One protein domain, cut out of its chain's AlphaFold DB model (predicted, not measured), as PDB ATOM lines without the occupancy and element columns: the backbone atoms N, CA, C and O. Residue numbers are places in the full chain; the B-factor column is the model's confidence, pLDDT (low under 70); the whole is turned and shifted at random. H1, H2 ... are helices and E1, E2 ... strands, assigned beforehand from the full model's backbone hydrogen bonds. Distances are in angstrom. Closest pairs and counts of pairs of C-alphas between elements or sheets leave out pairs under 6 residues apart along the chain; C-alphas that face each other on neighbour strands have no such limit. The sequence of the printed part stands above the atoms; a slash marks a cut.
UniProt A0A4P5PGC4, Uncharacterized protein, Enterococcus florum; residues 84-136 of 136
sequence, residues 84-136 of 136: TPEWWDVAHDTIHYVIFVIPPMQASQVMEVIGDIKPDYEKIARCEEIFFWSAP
ATOM      1  N   THR A  84      -2.798 -20.787 -45.094       91.62
ATOM      2  CA  THR A  84      -2.434 -19.399 -45.378       91.62
ATOM      3  C   THR A  84      -3.038 -18.453 -44.326       91.62
ATOM      4  O   THR A  84      -4.236 -18.535 -44.050       91.62
ATOM      5  N   PRO A  85      -2.248 -17.538 -43.730       92.88
ATOM      6  CA  PRO A  85      -2.763 -16.581 -42.753       92.88
ATOM      7  C   PRO A  85      -3.823 -15.647 -43.345       92.88
ATOM      8  O   PRO A  85      -3.680 -15.192 -44.474       92.88
ATOM      9  N   GLU A  86      -4.822 -15.254 -42.550       91.88
ATOM     10  CA  GLU A  86      -5.923 -14.378 -43.002       91.88
ATOM     11  C   GLU A  86      -5.467 -13.015 -43.552       91.88
ATOM     12  O   GLU A  86      -6.192 -12.373 -44.303       91.88
ATOM     13  N   TRP A  87      -4.278 -12.546 -43.167       90.25
ATOM     14  CA  TRP A  87      -3.701 -11.278 -43.629       90.25
ATOM     15  C   TRP A  87      -2.857 -11.403 -44.905       90.25
ATOM     16  O   TRP A  87      -2.339 -10.395 -45.387       90.25
ATOM     17  N   TRP A  88      -2.667 -12.616 -45.420       90.81
ATOM     18  CA  TRP A  88      -1.848 -12.887 -46.595       90.81
ATOM     19  C   TRP A  88      -2.536 -12.466 -47.890       90.81
ATOM     20  O   TRP A  88      -3.689 -12.827 -48.101       90.81
ATOM     21  N   ASP A  89      -1.820 -11.771 -48.776       85.56
ATOM     22  CA  ASP A  89      -2.323 -11.365 -50.099       85.56
ATOM     23  C   ASP A  89      -3.619 -10.524 -50.043       85.56
ATOM     24  O   ASP A  89      -4.453 -10.554 -50.946       85.56
ATOM     25  N   VAL A  90      -3.813  -9.774 -48.948       85.88
ATOM     26  CA  VAL A  90      -4.993  -8.911 -48.731       85.88
ATOM     27  C   VAL A  90      -4.684  -7.429 -48.975       85.88
ATOM     28  O   VAL A  90      -5.504  -6.699 -49.540       85.88
ATOM     29  N   ALA A  91      -3.524  -6.952 -48.516       83.06
ATOM     30  CA  ALA A  91      -3.148  -5.543 -48.586       83.06
ATOM     31  C   ALA A  91      -2.341  -5.259 -49.862       83.06
ATOM     32  O   ALA A  91      -1.377  -5.946 -50.178       83.06
ATOM     33  N   HIS A  92      -2.756  -4.241 -50.613       78.31
ATOM     34  CA  HIS A  92      -2.208  -3.960 -51.945       78.31
ATOM     35  C   HIS A  92      -0.893  -3.162 -51.904       78.31
ATOM     36  O   HIS A  92      -0.218  -3.027 -52.921       78.31
ATOM     37  N   ASP A  93      -0.547  -2.617 -50.741       87.69
ATOM     38  CA  ASP A  93       0.666  -1.855 -50.451       87.69
ATOM     39  C   ASP A  93       1.720  -2.684 -49.700       87.69
ATOM     40  O   ASP A  93       2.684  -2.125 -49.187       87.69
ATOM     41  N   THR A  94       1.552  -4.008 -49.645       88.69
ATOM     42  CA  THR A  94       2.514  -4.921 -49.019       88.69
ATOM     43  C   THR A  94       3.008  -5.974 -49.996       88.69
ATOM     44  O   THR A  94       2.248  -6.515 -50.799       88.69
ATOM     45  N   ILE A  95       4.291  -6.311 -49.897       90.94
ATOM     46  CA  ILE A  95       4.881  -7.436 -50.612       90.94
ATOM     47  C   ILE A  95       4.747  -8.695 -49.755       90.94
ATOM     48  O   ILE A  95       5.094  -8.713 -48.574       90.94
ATOM     49  N   HIS A  96       4.277  -9.769 -50.385       92.19
ATOM     50  CA  HIS A  96       4.022 -11.061 -49.763       92.19
ATOM     51  C   HIS A  96       5.054 -12.105 -50.248       92.19
ATOM     52  O   HIS A  96       5.082 -12.470 -51.423       92.19
ATOM     53  N   TYR A  97       5.911 -12.606 -49.352       92.44
ATOM     54  CA  TYR A  97       6.876 -13.692 -49.599       92.44
ATOM     55  C   TYR A  97       6.537 -15.026 -48.918       92.44
ATOM     56  O   TYR A  97       6.526 -15.125 -47.689       92.44
ATOM     57  N   VAL A  98       6.385 -16.091 -49.704       92.00
ATOM     58  CA  VAL A  98       6.462 -17.457 -49.165       92.00
ATOM     59  C   VAL A  98       7.921 -17.904 -49.190       92.00
ATOM     60  O   VAL A  98       8.534 -18.018 -50.256       92.00
ATOM     61  N   ILE A  99       8.491 -18.141 -48.014       91.81
ATOM     62  CA  ILE A  99       9.886 -18.542 -47.844       91.81
ATOM     63  C   ILE A  99       9.914 -20.011 -47.451       91.81
ATOM     64  O   ILE A  99       9.430 -20.394 -46.391       91.81
ATOM     65  N   PHE A 100      10.525 -20.822 -48.307       91.50
ATOM     66  CA  PHE A 100      10.735 -22.242 -48.062       91.50
ATOM     67  C   PHE A 100      12.128 -22.471 -47.478       91.50
ATOM     68  O   PHE A 100      13.129 -22.076 -48.087       91.50
ATOM     69  N   VAL A 101      12.201 -23.120 -46.317       90.69
ATOM     70  CA  VAL A 101      13.468 -23.533 -45.710       90.69
ATOM     71  C   VAL A 101      13.933 -24.823 -46.375       90.69
ATOM     72  O   VAL A 101      13.209 -25.816 -46.424       90.69
ATOM     73  N   ILE A 102      15.141 -24.791 -46.940       87.44
ATOM     74  CA  ILE A 102      15.728 -25.940 -47.632       87.44
ATOM     75  C   ILE A 102      16.678 -26.661 -46.664       87.44
ATOM     76  O   ILE A 102      17.568 -26.002 -46.111       87.44
ATOM     77  N   PRO A 103      16.541 -27.989 -46.476       81.00
ATOM     78  CA  PRO A 103      17.471 -28.778 -45.674       81.00
ATOM     79  C   PRO A 103      18.942 -28.569 -46.083       81.00
ATOM     80  O   PRO A 103      19.226 -28.331 -47.259       81.00
ATOM     81  N   PRO A 104      19.893 -28.666 -45.134       83.62
ATOM     82  CA  PRO A 104      19.728 -29.130 -43.750       83.62
ATOM     83  C   PRO A 104      19.261 -28.048 -42.758       83.62
ATOM     84  O   PRO A 104      19.187 -28.324 -41.563       83.62
ATOM     85  N   MET A 105      18.977 -26.827 -43.223       87.69
ATOM     86  CA  MET A 105      18.436 -25.769 -42.368       87.69
ATOM     87  C   MET A 105      17.038 -26.154 -41.866       87.69
ATOM     88  O   MET A 105      16.254 -26.725 -42.621       87.69
ATOM     89  N   GLN A 106      16.731 -25.804 -40.618       90.19
ATOM     90  CA  GLN A 106      15.404 -25.943 -40.017       90.19
ATOM     91  C   GLN A 106      14.800 -24.571 -39.714       90.19
ATOM     92  O   GLN A 106      15.504 -23.623 -39.356       90.19
ATOM     93  N   ALA A 107      13.479 -24.461 -39.773       90.44
ATOM     94  CA  ALA A 107      12.766 -23.218 -39.521       90.44
ATOM     95  C   ALA A 107      12.952 -22.694 -38.091       90.44
ATOM     96  O   ALA A 107      12.898 -21.487 -37.874       90.44
ATOM     97  N   SER A 108      13.209 -23.559 -37.106       90.12
ATOM     98  CA  SER A 108      13.600 -23.121 -35.758       90.12
ATOM     99  C   SER A 108      14.884 -22.286 -35.777       90.12
ATOM    100  O   SER A 108      14.915 -21.212 -35.190       90.12
ATOM    101  N   GLN A 109      15.898 -22.726 -36.525       91.38
ATOM    102  CA  GLN A 109      17.170 -22.011 -36.668       91.38
ATOM    103  C   GLN A 109      16.977 -20.682 -37.402       91.38
ATOM    104  O   GLN A 109      17.599 -19.681 -37.064       91.38
ATOM    105  N   VAL A 110      16.077 -20.648 -38.388       90.50
ATOM    106  CA  VAL A 110      15.722 -19.402 -39.081       90.50
ATOM    107  C   VAL A 110      15.049 -18.414 -38.123       90.50
ATOM    108  O   VAL A 110      15.404 -17.239 -38.128       90.50
ATOM    109  N   MET A 111      14.137 -18.876 -37.263       87.69
ATOM    110  CA  MET A 111      13.473 -18.022 -36.267       87.69
ATOM    111  C   MET A 111      14.450 -17.415 -35.259       87.69
ATOM    112  O   MET A 111      14.309 -16.246 -34.912       87.69
ATOM    113  N   GLU A 112      15.454 -18.176 -34.822       89.69
ATOM    114  CA  GLU A 112      16.511 -17.664 -33.938       89.69
ATOM    115  C   GLU A 112      17.290 -16.507 -34.581       89.69
ATOM    116  O   GLU A 112      17.667 -15.561 -33.893       89.69
ATOM    117  N   VAL A 113      17.503 -16.561 -35.900       88.75
ATOM    118  CA  VAL A 113      18.206 -15.512 -36.654       88.75
ATOM    119  C   VAL A 113      17.313 -14.300 -36.928       88.75
ATOM    120  O   VAL A 113      17.809 -13.176 -36.892       88.75
ATOM    121  N   ILE A 114      16.020 -14.509 -37.206       86.25
ATOM    122  CA  ILE A 114      15.051 -13.416 -37.412       86.25
ATOM    123  C   ILE A 114      14.923 -12.572 -36.136       86.25
ATOM    124  O   ILE A 114      14.914 -11.344 -36.212       86.25
ATOM    125  N   GLY A 115      14.883 -13.219 -34.968       84.69
ATOM    126  CA  GLY A 115      14.729 -12.538 -33.685       84.69
ATOM    127  C   GLY A 115      13.320 -11.974 -33.485       84.69
ATOM    128  O   GLY A 115      12.328 -12.581 -33.895       84.69
ATOM    129  N   ASP A 116      13.231 -10.824 -32.815       87.50
ATOM    130  CA  ASP A 116      11.949 -10.203 -32.479       87.50
ATOM    131  C   ASP A 116      11.263  -9.622 -33.722       87.50
ATOM    132  O   ASP A 116      11.766  -8.697 -34.366       87.50
ATOM    133  N   ILE A 117      10.069 -10.139 -34.008       86.56
ATOM    134  CA  ILE A 117       9.189  -9.643 -35.070       86.56
ATOM    135  C   ILE A 117       8.730  -8.233 -34.700       86.56
ATOM    136  O   ILE A 117       8.347  -7.991 -33.554       86.56
ATOM    137  N   LYS A 118       8.714  -7.317 -35.674       89.38
ATOM    138  CA  LYS A 118       8.215  -5.944 -35.496       89.38
ATOM    139  C   LYS A 118       6.826  -5.792 -36.128       89.38
ATOM    140  O   LYS A 118       6.755  -5.451 -37.307       89.38
ATOM    141  N   PRO A 119       5.719  -5.967 -35.380       85.94
ATOM    142  CA  PRO A 119       4.374  -6.026 -35.965       85.94
ATOM    143  C   PRO A 119       3.941  -4.734 -36.667       85.94
ATOM    144  O   PRO A 119       3.080  -4.771 -37.542       85.94
ATOM    145  N   ASP A 120       4.555  -3.604 -36.302       86.31
ATOM    146  CA  ASP A 120       4.331  -2.299 -36.933       86.31
ATOM    147  C   ASP A 120       4.884  -2.220 -38.369       86.31
ATOM    148  O   ASP A 120       4.491  -1.339 -39.129       86.31
ATOM    149  N   TYR A 121       5.801  -3.122 -38.737       87.69
ATOM    150  CA  TYR A 121       6.493  -3.131 -40.030       87.69
ATOM    151  C   TYR A 121       6.324  -4.442 -40.797       87.69
ATOM    152  O   TYR A 121       6.398  -4.433 -42.020       87.69
ATOM    153  N   GLU A 122       6.121  -5.569 -40.117       91.25
ATOM    154  CA  GLU A 122       6.058  -6.872 -40.769       91.25
ATOM    155  C   GLU A 122       5.093  -7.839 -40.082       91.25
ATOM    156  O   GLU A 122       4.829  -7.767 -38.881       91.25
ATOM    157  N   LYS A 123       4.594  -8.793 -40.864       92.50
ATOM    158  CA  LYS A 123       3.806  -9.924 -40.376       92.50
ATOM    159  C   LYS A 123       4.488 -11.208 -40.800       92.50
ATOM    160  O   LYS A 123       4.757 -11.396 -41.985       92.50
ATOM    161  N   ILE A 124       4.740 -12.089 -39.838       92.75
ATOM    162  CA  ILE A 124       5.358 -13.390 -40.082       92.75
ATOM    163  C   ILE A 124       4.484 -14.477 -39.460       92.75
ATOM    164  O   ILE A 124       4.091 -14.382 -38.299       92.75
ATOM    165  N   ALA A 125       4.195 -15.523 -40.229       92.00
ATOM    166  CA  ALA A 125       3.614 -16.765 -39.731       92.00
ATOM    167  C   ALA A 125       4.428 -17.957 -40.229       92.00
ATOM    168  O   ALA A 125       4.944 -17.945 -41.345       92.00
ATOM    169  N   ARG A 126       4.518 -19.002 -39.403       90.62
ATOM    170  CA  ARG A 126       5.236 -20.238 -39.725       90.62
ATOM    171  C   ARG A 126       4.269 -21.407 -39.850       90.62
ATOM    172  O   ARG A 126       3.502 -21.667 -38.925       90.62
ATOM    173  N   CYS A 127       4.395 -22.166 -40.932       88.94
ATOM    174  CA  CYS A 127       3.792 -23.483 -41.097       88.94
ATOM    175  C   CYS A 127       4.908 -24.484 -41.422       88.94
ATOM    176  O   CYS A 127       5.477 -24.452 -42.509       88.94
ATOM    177  N   GLU A 128       5.255 -25.347 -40.463       87.88
ATOM    178  CA  GLU A 128       6.392 -26.276 -40.581       87.88
ATOM    179  C   GLU A 128       7.699 -25.561 -40.997       87.88
ATOM    180  O   GLU A 128       8.164 -24.664 -40.294       87.88
ATOM    181  N   GLU A 129       8.269 -25.949 -42.143       89.81
ATOM    182  CA  GLU A 129       9.508 -25.432 -42.737       89.81
ATOM    183  C   GLU A 129       9.271 -24.246 -43.690       89.81
ATOM    184  O   GLU A 129      10.061 -23.982 -44.599       89.81
ATOM    185  N   ILE A 130       8.132 -23.563 -43.551       91.62
ATOM    186  CA  ILE A 130       7.698 -22.499 -44.457       91.62
ATOM    187  C   ILE A 130       7.257 -21.279 -43.661       91.62
ATOM    188  O   ILE A 130       6.560 -21.388 -42.649       91.62
ATOM    189  N   PHE A 131       7.649 -20.106 -44.152       93.25
ATOM    190  CA  PHE A 131       7.237 -18.819 -43.616       93.25
ATOM    191  C   PHE A 131       6.390 -18.056 -44.622       93.25
ATOM    192  O   PHE A 131       6.759 -17.922 -45.787       93.25
ATOM    193  N   PHE A 132       5.295 -17.499 -44.130       93.88
ATOM    194  CA  PHE A 132       4.577 -16.408 -44.764       93.88
ATOM    195  C   PHE A 132       5.128 -15.111 -44.179       93.88
ATOM    196  O   PHE A 132       5.081 -14.937 -42.963       93.88
ATOM    197  N   TRP A 133       5.658 -14.222 -45.018       93.56
ATOM    198  CA  TRP A 133       6.182 -12.919 -44.604       93.56
ATOM    199  C   TRP A 133       5.558 -11.794 -45.427       93.56
ATOM    200  O   TRP A 133       5.617 -11.814 -46.655       93.56
ATOM    201  N   SER A 134       4.943 -10.813 -44.770       93.44
ATOM    202  CA  SER A 134       4.489  -9.567 -45.403       93.44
ATOM    203  C   SER A 134       5.184  -8.352 -44.821       93.44
ATOM    204  O   SER A 134       5.299  -8.246 -43.602       93.44
ATOM    205  N   ALA A 135       5.631  -7.458 -45.693       90.38
ATOM    206  CA  ALA A 135       6.255  -6.187 -45.347       90.38
ATOM    207  C   ALA A 135       5.930  -5.140 -46.437       90.38
ATOM    208  O   ALA A 135       5.577  -5.548 -47.547       90.38
ATOM    209  N   PRO A 136       6.010  -3.831 -46.138       86.12
ATOM    210  CA  PRO A 136       5.890  -2.757 -47.127       86.12
ATOM    211  C   PRO A 136       6.859  -2.893 -48.311       86.12
ATOM    212  O   PRO A 136       7.992  -3.390 -48.105       86.12
TER     213      PRO A 136
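Overview. This is residues 84 to 136 of the 136 residues of an uncharacterized protein of Enterococcus florum (UniProt A0A4P5PGC4). What is the shape? A small slab of three antiparallel strands, E1, E3, E2 in order, has one short helix, H1, over part of one face; residues 112 to 118 stick out. What makes it? The 53 printed residues, under half in named elements, give E1, H1, E2, E3 along the chain, class mixed. How large? It is compact, radius of gyration of the C-alphas 11.4 A, spanning 34 by 20 by 15 A.

Along the chain. What comes first? E1, residues 95 to 100, begins at C-alpha 95 (4.881, -7.436, -50.612). What follows? H1 is residues 107 to 114, E2 123 to 127; E3, 130 to 135, 16.4 A long, ends at C-alpha 135 (6.255, -6.187, -45.347).

Arrangement. Which strands pair? E3 is antiparallel to E1 (N 97 to O 133, 2.8 A) and, as a hairpin, to E2 (N 125 to O 132, 2.9 A), within hydrogen-bond range. Where is H1? It is on the sheet, over E3, at a height over the sheet of 10.3 A, on a local plane of only just enough C-alphas, 6; Ala 107 and Ile 130 have the closest C-alphas, 7.1 A. In H1 every O i to N i+4 pair is within hydrogen-bond range. E1, H1, E2 form a split strand-helix-strand unit, E3 between its same-way strands, its crossover right-handed.

Size, cuts and confidence. Any cut? The printed part has no cut, and no link is long. Is confidence low? No printed residue is under 70.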